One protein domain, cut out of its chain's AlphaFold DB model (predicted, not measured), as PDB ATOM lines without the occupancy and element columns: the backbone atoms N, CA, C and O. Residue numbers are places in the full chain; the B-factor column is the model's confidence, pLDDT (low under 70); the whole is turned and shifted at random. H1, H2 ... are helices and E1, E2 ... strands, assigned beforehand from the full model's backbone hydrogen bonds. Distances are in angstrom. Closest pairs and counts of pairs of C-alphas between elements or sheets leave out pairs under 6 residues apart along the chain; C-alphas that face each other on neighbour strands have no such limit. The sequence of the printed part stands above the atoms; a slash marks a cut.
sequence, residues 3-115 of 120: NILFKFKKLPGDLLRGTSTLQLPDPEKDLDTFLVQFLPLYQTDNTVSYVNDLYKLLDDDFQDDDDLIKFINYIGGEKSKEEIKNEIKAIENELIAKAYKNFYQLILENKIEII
ATOM      1  N   ASN A   3     -12.660   9.598 -45.046       76.69
ATOM      2  CA  ASN A   3     -12.989  10.057 -43.704       76.69
ATOM      3  C   ASN A   3     -11.713  10.633 -43.098       76.69
ATOM      4  O   ASN A   3     -10.799   9.902 -42.728       76.69
ATOM      5  N   ILE A   4     -11.617  11.961 -43.086       87.75
ATOM      6  CA  ILE A   4     -10.547  12.656 -42.380       87.75
ATOM      7  C   ILE A   4     -11.024  12.828 -40.947       87.75
ATOM      8  O   ILE A   4     -12.086  13.400 -40.702       87.75
ATOM      9  N   LEU A   5     -10.251  12.298 -40.011       91.19
ATOM     10  CA  LEU A   5     -10.508  12.424 -38.588       91.19
ATOM     11  C   LEU A   5      -9.511  13.409 -37.982       91.19
ATOM     12  O   LEU A   5      -8.439  13.663 -38.533       91.19
ATOM     13  N   PHE A   6      -9.847  13.949 -36.821       92.69
ATOM     14  CA  PHE A   6      -8.921  14.727 -36.021       92.69
ATOM     15  C   PHE A   6      -9.119  14.448 -34.532       92.69
ATOM     16  O   PHE A   6     -10.169  13.966 -34.106       92.69
ATOM     17  N   LYS A   7      -8.102  14.754 -33.729       92.00
ATOM     18  CA  LYS A   7      -8.217  14.789 -32.265       92.00
ATOM     19  C   LYS A   7      -7.330  15.877 -31.679       92.00
ATOM     20  O   LYS A   7      -6.265  16.184 -32.220       92.00
ATOM     21  N   PHE A   8      -7.727  16.412 -30.530       91.75
ATOM     22  CA  PHE A   8      -6.843  17.239 -29.715       91.75
ATOM     23  C   PHE A   8      -5.846  16.360 -28.960       91.75
ATOM     24  O   PHE A   8      -6.219  15.359 -28.348       91.75
ATOM     25  N   LYS A   9      -4.565  16.743 -28.959       89.50
ATOM     26  CA  LYS A   9      -3.519  16.003 -28.231       89.50
ATOM     27  C   LYS A   9      -3.573  16.219 -26.720       89.50
ATOM     28  O   LYS A   9      -3.035  15.419 -25.961       89.50
ATOM     29  N   LYS A  10      -4.180  17.322 -26.286       86.25
ATOM     30  CA  LYS A  10      -4.405  17.691 -24.884       86.25
ATOM     31  C   LYS A  10      -5.807  18.263 -24.745       86.25
ATOM     32  O   LYS A  10      -6.344  18.773 -25.722       86.25
ATOM     33  N   LEU A  11      -6.367  18.212 -23.538       83.69
ATOM     34  CA  LEU A  11      -7.672  18.801 -23.263       83.69
ATOM     35  C   LEU A  11      -7.622  20.317 -23.554       83.69
ATOM     36  O   LEU A  11      -6.811  21.012 -22.940       83.69
ATOM     37  N   PRO A  12      -8.444  20.837 -24.478       76.00
ATOM     38  CA  PRO A  12      -8.366  22.232 -24.918       76.00
ATOM     39  C   PRO A  12      -9.040  23.229 -23.956       76.00
ATOM     40  O   PRO A  12      -9.086  24.416 -24.261       76.00
ATOM     41  N   GLY A  13      -9.517  22.772 -22.791       72.81
ATOM     42  CA  GLY A  13     -10.040  23.626 -21.716       72.81
ATOM     43  C   GLY A  13     -11.482  24.110 -21.904       72.81
ATOM     44  O   GLY A  13     -11.966  24.862 -21.068       72.81
ATOM     45  N   ASP A  14     -12.158  23.670 -22.964       74.69
ATOM     46  CA  ASP A  14     -13.560  23.974 -23.270       74.69
ATOM     47  C   ASP A  14     -14.411  22.714 -23.026       74.69
ATOM     48  O   ASP A  14     -13.992  21.618 -23.411       74.69
ATOM     49  N   LEU A  15     -15.574  22.838 -22.374       74.00
ATOM     50  CA  LEU A  15     -16.378  21.680 -21.949       74.00
ATOM     51  C   LEU A  15     -16.880  20.849 -23.137       74.00
ATOM     52  O   LEU A  15     -17.054  19.639 -23.000       74.00
ATOM     53  N   LEU A  16     -17.100  21.480 -24.296       77.81
ATOM     54  CA  LEU A  16     -17.588  20.797 -25.505       77.81
ATOM     55  C   LEU A  16     -16.483  20.075 -26.279       77.81
ATOM     56  O   LEU A  16     -16.751  19.430 -27.295       77.81
ATOM     57  N   ARG A  17     -15.229  20.189 -25.833       83.38
ATOM     58  CA  ARG A  17     -14.069  19.686 -26.561       83.38
ATOM     59  C   ARG A  17     -13.300  18.678 -25.729       83.38
ATOM     60  O   ARG A  17     -12.902  18.927 -24.594       83.38
ATOM     61  N   GLY A  18     -13.023  17.538 -26.344       83.19
ATOM     62  CA  GLY A  18     -12.264  16.457 -25.734       83.19
ATOM     63  C   GLY A  18     -11.017  16.096 -26.526       83.19
ATOM     64  O   GLY A  18     -10.699  16.683 -27.554       83.19
ATOM     65  N   THR A  19     -10.327  15.065 -26.053       85.69
ATOM     66  CA  THR A  19      -9.231  14.406 -26.781       85.69
ATOM     67  C   THR A  19      -9.716  13.224 -27.626       85.69
ATOM     68  O   THR A  19      -8.905  12.449 -28.132       85.69
ATOM     69  N   SER A  20     -11.033  13.046 -27.738       86.75
ATOM     70  CA  SER A  20     -11.647  12.009 -28.563       86.75
ATOM     71  C   SER A  20     -11.374  12.258 -30.042       86.75
ATOM     72  O   SER A  20     -11.287  13.402 -30.489       86.75
ATOM     73  N   THR A  21     -11.266  11.174 -30.801       88.44
ATOM     74  CA  THR A  21     -11.195  11.242 -32.257       88.44
ATOM     75  C   THR A  21     -12.573  11.563 -32.817       88.44
ATOM     76  O   THR A  21     -13.534  10.846 -32.550       88.44
ATOM     77  N   LEU A  22     -12.653  12.634 -33.597       90.00
ATOM     78  CA  LEU A  22     -13.866  13.117 -34.244       90.00
ATOM     79  C   LEU A  22     -13.640  13.211 -35.749       90.00
ATOM     80  O   LEU A  22     -12.505  13.307 -36.217       90.00
ATOM     81  N   GLN A  23     -14.722  13.196 -36.519       90.44
ATOM     82  CA  GLN A  23     -14.641  13.543 -37.931       90.44
ATOM     83  C   GLN A  23     -14.258  15.016 -38.062       90.44
ATOM     84  O   GLN A  23     -14.778  15.849 -37.324       90.44
ATOM     85  N   LEU A  24     -13.333  15.330 -38.971       90.31
ATOM     86  CA  LEU A  24     -12.984  16.713 -39.267       90.31
ATOM     87  C   LEU A  24     -14.223  17.396 -39.874       90.31
ATOM     88  O   LEU A  24     -14.656  16.970 -40.950       90.31
ATOM     89  N   PRO A  25     -14.814  18.398 -39.195       90.69
ATOM     90  CA  PRO A  25     -16.015  19.049 -39.689       90.69
ATOM     91  C   PRO A  25     -15.702  19.849 -40.952       90.69
ATOM     92  O   PRO A  25     -14.651  20.486 -41.060       90.69
ATOM     93  N   ASP A  26     -16.626  19.789 -41.905       88.12
ATOM     94  CA  ASP A  26     -16.578  20.558 -43.143       88.12
ATOM     95  C   ASP A  26     -17.401  21.840 -42.944       88.12
ATOM     96  O   ASP A  26     -18.624  21.740 -42.868       88.12
ATOM     97  N   PRO A  27     -16.779  23.027 -42.854       86.94
ATOM     98  CA  PRO A  27     -17.489  24.281 -42.595       86.94
ATOM     99  C   PRO A  27     -18.494  24.664 -43.690       86.94
ATOM    100  O   PRO A  27     -19.375  25.476 -43.426       86.94
ATOM    101  N   GLU A  28     -18.409  24.085 -44.896       85.69
ATOM    102  CA  GLU A  28     -19.429  24.280 -45.938       85.69
ATOM    103  C   GLU A  28     -20.684  23.416 -45.716       85.69
ATOM    104  O   GLU A  28     -21.737  23.705 -46.283       85.69
ATOM    105  N   LYS A  29     -20.584  22.343 -44.917       87.00
ATOM    106  CA  LYS A  29     -21.693  21.412 -44.632       87.00
ATOM    107  C   LYS A  29     -22.225  21.513 -43.207       87.00
ATOM    108  O   LYS A  29     -23.412  21.299 -42.997       87.00
ATOM    109  N   ASP A  30     -21.344  21.768 -42.249       87.88
ATOM    110  CA  ASP A  30     -21.620  21.799 -40.817       87.88
ATOM    111  C   ASP A  30     -20.733  22.862 -40.157       87.88
ATOM    112  O   ASP A  30     -19.660  22.592 -39.598       87.88
ATOM    113  N   LEU A  31     -21.179  24.111 -40.301       86.75
ATOM    114  CA  LEU A  31     -20.508  25.271 -39.736       86.75
ATOM    115  C   LEU A  31     -20.520  25.236 -38.202       86.75
ATOM    116  O   LEU A  31     -19.502  25.544 -37.582       86.75
ATOM    117  N   ASP A  32     -21.628  24.819 -37.594       87.38
ATOM    118  CA  ASP A  32     -21.784  24.794 -36.140       87.38
ATOM    119  C   ASP A  32     -20.752  23.880 -35.491       87.38
ATOM    120  O   ASP A  32     -20.012  24.313 -34.602       87.38
ATOM    121  N   THR A  33     -20.607  22.646 -35.983       90.06
ATOM    122  CA  THR A  33     -19.580  21.737 -35.465       90.06
ATOM    123  C   THR A  33     -18.179  22.296 -35.712       90.06
ATOM    124  O   THR A  33     -17.312  22.184 -34.842       90.06
ATOM    125  N   PHE A  34     -17.931  22.944 -36.855       92.38
ATOM    126  CA  PHE A  34     -16.637  23.578 -37.122       92.38
ATOM    127  C   PHE A  34     -16.313  24.685 -36.103       92.38
ATOM    128  O   PHE A  34     -15.218  24.696 -35.532       92.38
ATOM    129  N   LEU A  35     -17.262  25.577 -35.811       91.19
ATOM    130  CA  LEU A  35     -17.094  26.641 -34.816       91.19
ATOM    131  C   LEU A  35     -16.950  26.069 -33.400       91.19
ATOM    132  O   LEU A  35     -16.038  26.466 -32.669       91.19
ATOM    133  N   VAL A  36     -17.770  25.083 -33.029       90.44
ATOM    134  CA  VAL A  36     -17.693  24.405 -31.725       90.44
ATOM    135  C   VAL A  36     -16.331  23.768 -31.512       90.44
ATOM    136  O   VAL A  36     -15.852  23.776 -30.382       90.44
ATOM    137  N   GLN A  37     -15.668  23.249 -32.546       90.81
ATOM    138  CA  GLN A  37     -14.345  22.637 -32.400       90.81
ATOM    139  C   GLN A  37     -13.200  23.652 -32.482       90.81
ATOM    140  O   GLN A  37     -12.223  23.520 -31.743       90.81
ATOM    141  N   PHE A  38     -13.300  24.677 -33.332       92.75
ATOM    142  CA  PHE A  38     -12.146  25.516 -33.673       92.75
ATOM    143  C   PHE A  38     -12.251  26.990 -33.282       92.75
ATOM    144  O   PHE A  38     -11.229  27.671 -33.324       92.75
ATOM    145  N   LEU A  39     -13.393  27.512 -32.837       91.62
ATOM    146  CA  LEU A  39     -13.466  28.891 -32.342       91.62
ATOM    147  C   LEU A  39     -12.856  28.998 -30.930       91.62
ATOM    148  O   LEU A  39     -13.262  28.270 -30.032       91.62
ATOM    149  N   PRO A  40     -11.885  29.869 -30.643       85.56
ATOM    150  CA  PRO A  40     -11.385  30.014 -29.275       85.56
ATOM    151  C   PRO A  40     -12.510  30.389 -28.296       85.56
ATOM    152  O   PRO A  40     -13.254  31.319 -28.574       85.56
ATOM    153  N   LEU A  41     -12.605  29.695 -27.154       83.25
ATOM    154  CA  LEU A  41     -13.545  30.030 -26.071       83.25
ATOM    155  C   LEU A  41     -15.026  30.083 -26.501       83.25
ATOM    156  O   LEU A  41     -15.770  30.926 -26.006       83.25
ATOM    157  N   TYR A  42     -15.452  29.180 -27.395       83.19
ATOM    158  CA  TYR A  42     -16.785  29.187 -28.016       83.19
ATOM    159  C   TYR A  42     -17.922  29.350 -26.994       83.19
ATOM    160  O   TYR A  42     -18.816  30.163 -27.195       83.19
ATOM    161  N   GLN A  43     -17.862  28.635 -25.866       77.44
ATOM    162  CA  GLN A  43     -18.906  28.696 -24.835       77.44
ATOM    163  C   GLN A  43     -19.029  30.043 -24.118       77.44
ATOM    164  O   GLN A  43     -20.096  30.366 -23.603       77.44
ATOM    165  N   THR A  44     -17.939  30.798 -24.025       81.62
ATOM    166  CA  THR A  44     -17.895  32.079 -23.304       81.62
ATOM    167  C   THR A  44     -17.802  33.270 -24.252       81.62
ATOM    168  O   THR A  44     -17.641  34.401 -23.798       81.62
ATOM    169  N   ASP A  45     -17.845  33.034 -25.566       82.88
ATOM    170  CA  ASP A  45     -17.782  34.098 -26.555       82.88
ATOM    171  C   ASP A  45     -19.140  34.815 -26.619       82.88
ATOM    172  O   ASP A  45     -20.149  34.286 -27.100       82.88
ATOM    173  N   ASN A  46     -19.158  36.053 -26.123       85.50
ATOM    174  CA  ASN A  46     -20.339  36.913 -26.154       85.50
ATOM    175  C   ASN A  46     -20.841  37.144 -27.586       85.50
ATOM    176  O   ASN A  46     -22.033  37.359 -27.781       85.50
ATOM    177  N   THR A  47     -19.962  37.074 -28.589       87.31
ATOM    178  CA  THR A  47     -20.336  37.212 -29.997       87.31
ATOM    179  C   THR A  47     -21.196  36.037 -30.465       87.31
ATOM    180  O   THR A  47     -22.170  36.258 -31.177       87.31
ATOM    181  N   VAL A  48     -20.907  34.807 -30.024       85.94
ATOM    182  CA  VAL A  48     -21.744  33.629 -30.333       85.94
ATOM    183  C   VAL A  48     -23.119  33.763 -29.678       85.94
ATOM    184  O   VAL A  48     -24.141  33.528 -30.319       85.94
ATOM    185  N   SER A  49     -23.151  34.198 -28.415       85.81
ATOM    186  CA  SER A  49     -24.410  34.430 -27.694       85.81
ATOM    187  C   SER A  49     -25.264  35.500 -28.381       85.81
ATOM    188  O   SER A  49     -26.454  35.296 -28.588       85.81
ATOM    189  N   TYR A  50     -24.636  36.594 -28.816       87.69
ATOM    190  CA  TYR A  50     -25.310  37.670 -29.537       87.69
ATOM    191  C   TYR A  50     -25.888  37.212 -30.885       87.69
ATOM    192  O   TYR A  50     -27.013  37.572 -31.215       87.69
ATOM    193  N   VAL A  51     -25.174  36.375 -31.648       88.62
ATOM    194  CA  VAL A  51     -25.705  35.804 -32.902       88.62
ATOM    195  C   VAL A  51     -26.929  34.925 -32.640       88.62
ATOM    196  O   VAL A  51     -27.939  35.082 -33.321       88.62
ATOM    197  N   ASN A  52     -26.878  34.050 -31.630       85.50
ATOM    198  CA  ASN A  52     -28.029  33.220 -31.249       85.50
ATOM    199  C   ASN A  52     -29.244  34.071 -30.868       85.50
ATOM    200  O   ASN A  52     -30.378  33.745 -31.205       85.50
ATOM    201  N   ASP A  53     -29.000  35.172 -30.171       85.50
ATOM    202  CA  ASP A  53     -30.025  36.132 -29.796       85.50
ATOM    203  C   ASP A  53     -30.624  36.828 -31.038       85.50
ATOM    204  O   ASP A  53     -31.846  36.920 -31.157       85.50
ATOM    205  N   LEU A  54     -29.812  37.239 -32.019       87.38
ATOM    206  CA  LEU A  54     -30.312  37.793 -33.287       87.38
ATOM    207  C   LEU A  54     -31.156  36.787 -34.091       87.38
ATOM    208  O   LEU A  54     -32.124  37.189 -34.740       87.38
ATOM    209  N   TYR A  55     -30.826  35.493 -34.038       87.00
ATOM    210  CA  TYR A  55     -31.637  34.442 -34.661       87.00
ATOM    211  C   TYR A  55     -33.025  34.322 -34.020       87.00
ATOM    212  O   TYR A  55     -34.016  34.294 -34.747       87.00
ATOM    213  N   LYS A  56     -33.128  34.381 -32.683       84.81
ATOM    214  CA  LYS A  56     -34.435  34.417 -31.991       84.81
ATOM    215  C   LYS A  56     -35.296  35.593 -32.451       84.81
ATOM    216  O   LYS A  56     -36.501  35.443 -32.617       84.81
ATOM    217  N   LEU A  57     -34.675  36.751 -32.706       83.19
ATOM    218  CA  LEU A  57     -35.385  37.924 -33.220       83.19
ATOM    219  C   LEU A  57     -35.922  37.731 -34.643       83.19
ATOM    220  O   LEU A  57     -36.976  38.261 -34.991       83.19
ATOM    221  N   LEU A  58     -35.205  36.983 -35.478       84.56
ATOM    222  CA  LEU A  58     -35.646  36.651 -36.832       84.56
ATOM    223  C   LEU A  58     -36.819  35.671 -36.845       84.56
ATOM    224  O   LEU A  58     -37.735  35.844 -37.663       84.56
ATOM    225  N   ASP A  59     -36.760  34.688 -35.949       83.94
ATOM    226  CA  ASP A  59     -37.720  33.591 -35.830       83.94
ATOM    227  C   ASP A  59     -38.953  33.954 -34.986       83.94
ATOM    228  O   ASP A  59     -39.905  33.179 -34.946       83.94
ATOM    229  N   ASP A  60     -38.976  35.162 -34.405       76.00
ATOM    230  CA  ASP A  60     -40.054  35.672 -33.543       76.00
ATOM    231  C   ASP A  60     -40.304  34.768 -32.321       76.00
ATOM    232  O   ASP A  60     -41.433  34.524 -31.899       76.00
ATOM    233  N   ASP A  61     -39.215  34.236 -31.766       76.12
ATOM    234  CA  ASP A  61     -39.223  33.180 -30.750       76.12
ATOM    235  C   ASP A  61     -39.367  33.770 -29.326       76.12
ATOM    236  O   ASP A  61     -38.594  33.473 -28.408       76.12
ATOM    237  N   PHE A  62     -40.345  34.669 -29.147       77.19
ATOM    238  CA  PHE A  62     -40.632  35.368 -27.888       77.19
ATOM    239  C   PHE A  62     -41.948  34.905 -27.261       77.19
ATOM    240  O   PHE A  62     -42.892  34.514 -27.946       77.19
ATOM    241  N   GLN A  63     -42.014  34.941 -25.926       75.62
ATOM    242  CA  GLN A  63     -43.209  34.520 -25.188       75.62
ATOM    243  C   GLN A  63     -44.318  35.578 -25.210       75.62
ATOM    244  O   GLN A  63     -45.496  35.218 -25.235       75.62
ATOM    245  N   ASP A  64     -43.946  36.860 -25.206       82.56
ATOM    246  CA  ASP A  64     -44.855  38.002 -25.256       82.56
ATOM    247  C   ASP A  64     -44.169  39.276 -25.799       82.56
ATOM    248  O   ASP A  64     -42.952  39.326 -26.012       82.56
ATOM    249  N   ASP A  65     -44.978  40.317 -26.025       81.56
ATOM    250  CA  ASP A  65     -44.533  41.614 -26.546       81.56
ATOM    251  C   ASP A  65     -43.584  42.352 -25.577       81.56
ATOM    252  O   ASP A  65     -42.720  43.114 -26.016       81.56
ATOM    253  N   ASP A  66     -43.705  42.131 -24.262       82.69
ATOM    254  CA  ASP A  66     -42.835  42.764 -23.262       82.69
ATOM    255  C   ASP A  66     -41.410  42.200 -23.344       82.69
ATOM    256  O   ASP A  66     -40.425  42.935 -23.201       82.69
ATOM    257  N   ASP A  67     -41.283  40.901 -23.597       80.06
ATOM    258  CA  ASP A  67     -40.009  40.228 -23.818       80.06
ATOM    259  C   ASP A  67     -39.371  40.636 -25.148       80.06
ATOM    260  O   ASP A  67     -38.164  40.907 -25.180       80.06
ATOM    261  N   LEU A  68     -40.168  40.810 -26.207       80.56
ATOM    262  CA  LEU A  68     -39.704  41.396 -27.467       80.56
ATOM    263  C   LEU A  68     -39.158  42.821 -27.257       80.56
ATOM    264  O   LEU A  68     -38.053  43.134 -27.701       80.56
ATOM    265  N   ILE A  69     -39.874  43.686 -26.530       83.00
ATOM    266  CA  ILE A  69     -39.447  45.073 -26.267       83.00
ATOM    267  C   ILE A  69     -38.155  45.117 -25.441       83.00
ATOM    268  O   ILE A  69     -37.249  45.907 -25.736       83.00
ATOM    269  N   LYS A  70     -38.025  44.285 -24.399       81.69
ATOM    270  CA  LYS A  70     -36.773  44.185 -23.623       81.69
ATOM    271  C   LYS A  70     -35.612  43.749 -24.508       81.69
ATOM    272  O   LYS A  70     -34.517  44.302 -24.391       81.69
ATOM    273  N   PHE A  71     -35.859  42.793 -25.397       79.69
ATOM    274  CA  PHE A  71     -34.853  42.282 -26.310       79.69
ATOM    275  C   PHE A  71     -34.407  43.337 -27.333       79.69
ATOM    276  O   PHE A  71     -33.208  43.568 -27.485       79.69
ATOM    277  N   ILE A  72     -35.347  44.053 -27.961       82.00
ATOM    278  CA  ILE A  72     -35.068  45.174 -28.876       82.00
ATOM    279  C   ILE A  72     -34.194  46.236 -28.192       82.00
ATOM    280  O   ILE A  72     -33.220  46.719 -28.770       82.00
ATOM    281  N   ASN A  73     -34.491  46.570 -26.932       83.06
ATOM    282  CA  ASN A  73     -33.674  47.507 -26.161       83.06
ATOM    283  C   ASN A  73     -32.266  46.962 -25.869       83.06
ATOM    284  O   ASN A  73     -31.296  47.717 -25.930       83.06
ATOM    285  N   TYR A  74     -32.139  45.665 -25.578       80.00
ATOM    286  CA  TYR A  74     -30.852  45.005 -25.345       80.00
ATOM    287  C   TYR A  74     -29.944  45.032 -26.583       80.00
ATOM    288  O   TYR A  74     -28.758  45.337 -26.460       80.00
ATOM    289  N   ILE A  75     -30.495  44.788 -27.777       77.69
ATOM    290  CA  ILE A  75     -29.728  44.802 -29.035       77.69
ATOM    291  C   ILE A  75     -29.498  46.209 -29.616       77.69
ATOM    292  O   ILE A  75     -28.885  46.349 -30.678       77.69
ATOM    293  N   GLY A  76     -29.968  47.252 -28.925       77.12
ATOM    294  CA  GLY A  76     -29.705  48.649 -29.272       77.12
ATOM    295  C   GLY A  76     -30.698  49.290 -30.245       77.12
ATOM    296  O   GLY A  76     -30.348  50.293 -30.865       77.12
ATOM    297  N   GLY A  77     -31.916  48.758 -30.369       77.19
ATOM    298  CA  GLY A  77     -33.010  49.368 -31.129       77.19
ATOM    299  C   GLY A  77     -33.669  48.436 -32.144       77.19
ATOM    300  O   GLY A  77     -33.249  47.297 -32.346       77.19
ATOM    301  N   GLU A  78     -34.733  48.934 -32.776       80.12
ATOM    302  CA  GLU A  78     -35.442  48.210 -33.831       80.12
ATOM    303  C   GLU A  78     -34.546  48.063 -35.063       80.12
ATOM    304  O   GLU A  78     -34.017  49.045 -35.587       80.12
ATOM    305  N   LYS A  79     -34.393  46.825 -35.534       80.94
ATOM    306  CA  LYS A  79     -33.700  46.490 -36.779       80.94
ATOM    307  C   LYS A  79     -34.682  45.791 -37.703       80.94
ATOM    308  O   LYS A  79     -35.464  44.944 -37.273       80.94
ATOM    309  N   SER A  80     -34.638  46.115 -38.987       85.31
ATOM    310  CA  SER A  80     -35.374  45.359 -39.995       85.31
ATOM    311  C   SER A  80     -34.835  43.928 -40.098       85.31
ATOM    312  O   SER A  80     -33.668  43.650 -39.812       85.31
ATOM    313  N   LYS A  81     -35.663  42.996 -40.589       85.19
ATOM    314  CA  LYS A  81     -35.226  41.607 -40.827       85.19
ATOM    315  C   LYS A  81     -34.017  41.520 -41.765       85.19
ATOM    316  O   LYS A  81     -33.231  40.585 -41.659       85.19
ATOM    317  N   GLU A  82     -33.878  42.462 -42.696       88.56
ATOM    318  CA  GLU A  82     -32.732  42.519 -43.608       88.56
ATOM    319  C   GLU A  82     -31.456  42.977 -42.893       88.56
ATOM    320  O   GLU A  82     -30.405  42.364 -43.076       88.56
ATOM    321  N   GLU A  83     -31.545  43.986 -42.024       88.88
ATOM    322  CA  GLU A  83     -30.420  44.427 -41.191       88.88
ATOM    323  C   GLU A  83     -29.939  43.314 -40.260       88.88
ATOM    324  O   GLU A  83     -28.742  43.036 -40.227       88.88
ATOM    325  N   ILE A  84     -30.861  42.609 -39.595       87.06
ATOM    326  CA  ILE A  84     -30.526  41.476 -38.719       87.06
ATOM    327  C   ILE A  84     -29.800  40.380 -39.511       87.06
ATOM    328  O   ILE A  84     -28.755  39.898 -39.082       87.06
ATOM    329  N   LYS A  85     -30.297  40.015 -40.702       89.94
ATOM    330  CA  LYS A  85     -29.646  39.011 -41.563       89.94
ATOM    331  C   LYS A  85     -28.250  39.436 -42.008       89.94
ATOM    332  O   LYS A  85     -27.335  38.614 -42.023       89.94
ATOM    333  N   ASN A  86     -28.085  40.699 -42.394       91.56
ATOM    334  CA  ASN A  86     -26.789  41.225 -42.814       91.56
ATOM    335  C   ASN A  86     -25.790  41.246 -41.653       91.56
ATOM    336  O   ASN A  86     -24.621  40.920 -41.849       91.56
ATOM    337  N   GLU A  87     -26.254  41.579 -40.450       91.50
ATOM    338  CA  GLU A  87     -25.440  41.598 -39.240       91.50
ATOM    339  C   GLU A  87     -25.024  40.194 -38.802       91.50
ATOM    340  O   GLU A  87     -23.832  39.957 -38.612       91.50
ATOM    341  N   ILE A  88     -25.963  39.243 -38.745       90.25
ATOM    342  CA  ILE A  88     -25.663  37.825 -38.499       90.25
ATOM    343  C   ILE A  88     -24.593  37.348 -39.475       90.25
ATOM    344  O   ILE A  88     -23.546  36.865 -39.055       90.25
ATOM    345  N   LYS A  89     -24.800  37.572 -40.777       91.19
ATOM    346  CA  LYS A  89     -23.852  37.148 -41.809       91.19
ATOM    347  C   LYS A  89     -22.474  37.790 -41.631       91.19
ATOM    348  O   LYS A  89     -21.456  37.136 -41.857       91.19
ATOM    349  N   ALA A  90     -22.409  39.071 -41.274       92.69
ATOM    350  CA  ALA A  90     -21.139  39.750 -41.026       92.69
ATOM    351  C   ALA A  90     -20.397  39.111 -39.844       92.69
ATOM    352  O   ALA A  90     -19.220  38.775 -39.970       92.69
ATOM    353  N   ILE A  91     -21.100  38.870 -38.737       91.69
ATOM    354  CA  ILE A  91     -20.522  38.290 -37.526       91.69
ATOM    355  C   ILE A  91     -20.114  36.830 -37.747       91.69
ATOM    356  O   ILE A  91     -19.013  36.437 -37.365       91.69
ATOM    357  N   GLU A  92     -20.945  36.027 -38.410       90.44
ATOM    358  CA  GLU A  92     -20.615  34.647 -38.771       90.44
ATOM    359  C   GLU A  92     -19.331  34.580 -39.595       90.44
ATOM    360  O   GLU A  92     -18.451  33.779 -39.290       90.44
ATOM    361  N   ASN A  93     -19.157  35.471 -40.578       91.56
ATOM    362  CA  ASN A  93     -17.917  35.542 -41.352       91.56
ATOM    363  C   ASN A  93     -16.694  35.853 -40.474       91.56
ATOM    364  O   ASN A  93     -15.619  35.286 -40.687       91.56
ATOM    365  N   GLU A  94     -16.838  36.717 -39.467       92.31
ATOM    366  CA  GLU A  94     -15.763  36.987 -38.509       92.31
ATOM    367  C   GLU A  94     -15.447  35.771 -37.630       92.31
ATOM    368  O   GLU A  94     -14.274  35.449 -37.419       92.31
ATOM    369  N   LEU A  95     -16.474  35.079 -37.130       92.00
ATOM    370  CA  LEU A  95     -16.326  33.865 -36.324       92.00
ATOM    371  C   LEU A  95     -15.672  32.742 -37.134       92.00
ATOM    372  O   LEU A  95     -14.733  32.103 -36.656       92.00
ATOM    373  N   ILE A  96     -16.089  32.567 -38.388       92.06
ATOM    374  CA  ILE A  96     -15.489  31.642 -39.350       92.06
ATOM    375  C   ILE A  96     -14.008  31.966 -39.543       92.06
ATOM    376  O   ILE A  96     -13.153  31.090 -39.389       92.06
ATOM    377  N   ALA A  97     -13.673  33.226 -39.830       93.56
ATOM    378  CA  ALA A  97     -12.288  33.644 -40.030       93.56
ATOM    379  C   ALA A  97     -11.423  33.393 -38.780       93.56
ATOM    380  O   ALA A  97     -10.292  32.904 -38.889       93.56
ATOM    381  N   LYS A  98     -11.957  33.670 -37.582       93.94
ATOM    382  CA  LYS A  98     -11.301  33.365 -36.299       93.94
ATOM    383  C   LYS A  98     -11.089  31.862 -36.116       93.94
ATOM    384  O   LYS A  98      -9.987  31.453 -35.744       93.94
ATOM    385  N   ALA A  99     -12.101  31.046 -36.404       94.31
ATOM    386  CA  ALA A  99     -12.033  29.595 -36.280       94.31
ATOM    387  C   ALA A  99     -11.012  28.984 -37.252       94.31
ATOM    388  O   ALA A  99     -10.172  28.195 -36.827       94.31
ATOM    389  N   TYR A 100     -10.982  29.412 -38.519       95.19
ATOM    390  CA  TYR A 100      -9.959  28.979 -39.481       95.19
ATOM    391  C   TYR A 100      -8.545  29.365 -39.051       95.19
ATOM    392  O   TYR A 100      -7.620  28.553 -39.138       95.19
ATOM    393  N   LYS A 101      -8.365  30.598 -38.565       95.50
ATOM    394  CA  LYS A 101      -7.068  31.057 -38.059       95.50
ATOM    395  C   LYS A 101      -6.606  30.195 -36.887       95.50
ATOM    396  O   LYS A 101      -5.453  29.766 -36.875       95.50
ATOM    397  N   ASN A 102      -7.494  29.911 -35.936       94.50
ATOM    398  CA  ASN A 102      -7.170  29.065 -34.793       94.50
ATOM    399  C   ASN A 102      -6.915  27.609 -35.207       94.50
ATOM    400  O   ASN A 102      -5.947  27.015 -34.749       94.50
ATOM    401  N   PHE A 103      -7.706  27.046 -36.123       94.62
ATOM    402  CA  PHE A 103      -7.454  25.723 -36.696       94.62
ATOM    403  C   PHE A 103      -6.034  25.625 -37.269       94.62
ATOM    404  O   PHE A 103      -5.278  24.721 -36.913       94.62
ATOM    405  N   TYR A 104      -5.631  26.602 -38.086       94.88
ATOM    406  CA  TYR A 104      -4.283  26.646 -38.646       94.88
ATOM    407  C   TYR A 104      -3.200  26.773 -37.561       94.88
ATOM    408  O   TYR A 104      -2.191  26.069 -37.608       94.88
ATOM    409  N   GLN A 105      -3.422  27.606 -36.539       95.06
ATOM    410  CA  GLN A 105      -2.510  27.726 -35.396       95.06
ATOM    411  C   GLN A 105      -2.376  26.411 -34.617       95.06
ATOM    412  O   GLN A 105      -1.264  26.008 -34.288       95.06
ATOM    413  N   LEU A 106      -3.477  25.697 -34.375       93.62
ATOM    414  CA  LEU A 106      -3.472  24.405 -33.687       93.62
ATOM    415  C   LEU A 106      -2.667  23.342 -34.446       93.62
ATOM    416  O   LEU A 106      -2.024  22.503 -33.808       93.62
ATOM    417  N   ILE A 107      -2.678  23.381 -35.783       93.25
ATOM    418  CA  ILE A 107      -1.824  22.530 -36.626       93.25
ATOM    419  C   ILE A 107      -0.355  22.917 -36.446       93.25
ATOM    420  O   ILE A 107       0.463  22.052 -36.138       93.25
ATOM    421  N   LEU A 108      -0.019  24.203 -36.608       95.25
ATOM    422  CA  LEU A 108       1.362  24.692 -36.498       95.25
ATOM    423  C   LEU A 108       1.979  24.401 -35.125       95.25
ATOM    424  O   LEU A 108       3.137  24.006 -35.026       95.25
ATOM    425  N   GLU A 109       1.192  24.558 -34.064       94.75
ATOM    426  CA  GLU A 109       1.595  24.288 -32.683       94.75
ATOM    427  C   GLU A 109       1.536  22.797 -32.321       94.75
ATOM    428  O   GLU A 109       1.806  22.421 -31.177       94.75
ATOM    429  N   ASN A 110       1.177  21.937 -33.279       92.06
ATOM    430  CA  ASN A 110       1.079  20.493 -33.111       92.06
ATOM    431  C   ASN A 110       0.129  20.088 -31.962       92.06
ATOM    432  O   ASN A 110       0.348  19.074 -31.291       92.06
ATOM    433  N   LYS A 111      -0.914  20.894 -31.712       92.25
ATOM    434  CA  LYS A 111      -1.922  20.702 -30.652       92.25
ATOM    435  C   LYS A 111      -3.074  19.799 -31.081       92.25
ATOM    436  O   LYS A 111      -3.709  19.186 -30.221       92.25
ATOM    437  N   ILE A 112      -3.314  19.691 -32.383       92.62
ATOM    438  CA  ILE A 112      -4.233  18.716 -32.975       92.62
ATOM    439  C   ILE A 112      -3.471  17.738 -33.865       92.62
ATOM    440  O   ILE A 112      -2.362  18.012 -34.320       92.62
ATOM    441  N   GLU A 113      -4.058  16.571 -34.079       92.38
ATOM    442  CA  GLU A 113      -3.569  15.548 -34.995       92.38
ATOM    443  C   GLU A 113      -4.642  15.303 -36.052       92.38
ATOM    444  O   GLU A 113      -5.788  15.043 -35.687       92.38
ATOM    445  N   ILE A 114      -4.279  15.401 -37.332       92.19
ATOM    446  CA  ILE A 114      -5.149  15.012 -38.447       92.19
ATOM    447  C   ILE A 114      -4.798  13.576 -38.821       92.19
ATOM    448  O   ILE A 114      -3.648  13.275 -39.134       92.19
ATOM    449  N   ILE A 115      -5.799  12.706 -38.782       90.31
ATOM    450  CA  ILE A 115      -5.686  11.286 -39.079       90.31
ATOM    451  C   ILE A 115      -6.402  11.067 -40.406       90.31
ATOM    452  O   ILE A 115      -7.622  11.197 -40.510       90.31
TER     453      ILE A 115
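This is residues 3 to 115 of the 120 residues of an uncharacterized protein of Epilithonimonas hominis (UniProt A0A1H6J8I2). One long helix, H4, makes the spine of a rod, with H1 and H2 packed one after the other along its length and a small sheet of two strands, E1 and E2, at its last end. H3 sits at the opposite end of the rod, near H2 but touching no helix. The printed part has 113 residues, mostly helix, in the order E1 H1 H2 H3 H4 E2, and the sheet is antiparallel. The whole is loose, with a radius of gyration of the C-alphas of 16.9 A and spans of 50 by 24 by 23 A.

E1, residues 4 to 8, and E2, residues 112 to 115, are antiparallel neighbours at 154 degrees; N 5 and O 115 are 2.9 A apart and N 113 and O 7 2.9 A, within hydrogen-bond range. Residues 5 to 6 of E1 also pair antiparallel with residues 22 to 23. The closest C-alphas of H4, residues 81 to 108, and E2 are those of Leu 106 and Ile 112, 5.8 A apart. H1, residues 31 to 38, touches residues 95 to 103 of H4 alone; the closest C-alphas, of Phe 38 and Ala 99, are 4.8 A apart. H1 and H4 run the same way at a tilt of 38 degrees, only just steep. H2, residues 46 to 59, touches residues 81 to 92 of H4 alone, with the C-alphas of Val 51 and Ile 88 closest at 6.0 A. H2 and H4 run opposite ways at a shallow tilt of 34 degrees, only just short of steep. H3, residues 65 to 74, is close to H2 but not clearly touching; the closest C-alphas, of Leu 57 and Leu 68, are 8.0 A apart. H3 and H4 are apart. In H1, H2, H3 and H4 every O i to N i+4 pair is within hydrogen-bond range.

E1 begins at C-alpha 4, (-10.547, 12.656, -42.380), and is 14.0 A long. H4 runs 40.5 A from C-alpha 81, (-35.226, 41.607, -40.827), to C-alpha 108, (1.362, 24.692, -36.498). H2 is 20.2 A long, H3 14.1 A, H1 10.3 A and E2 9.7 A.

The C-alphas farthest apart, of Asp 66 and Ile 115, are 51.2 A apart. The link from E1 to H1 is long, with 22 residues. The printed part has no cut, and no printed residue is under 70 in pLDDT.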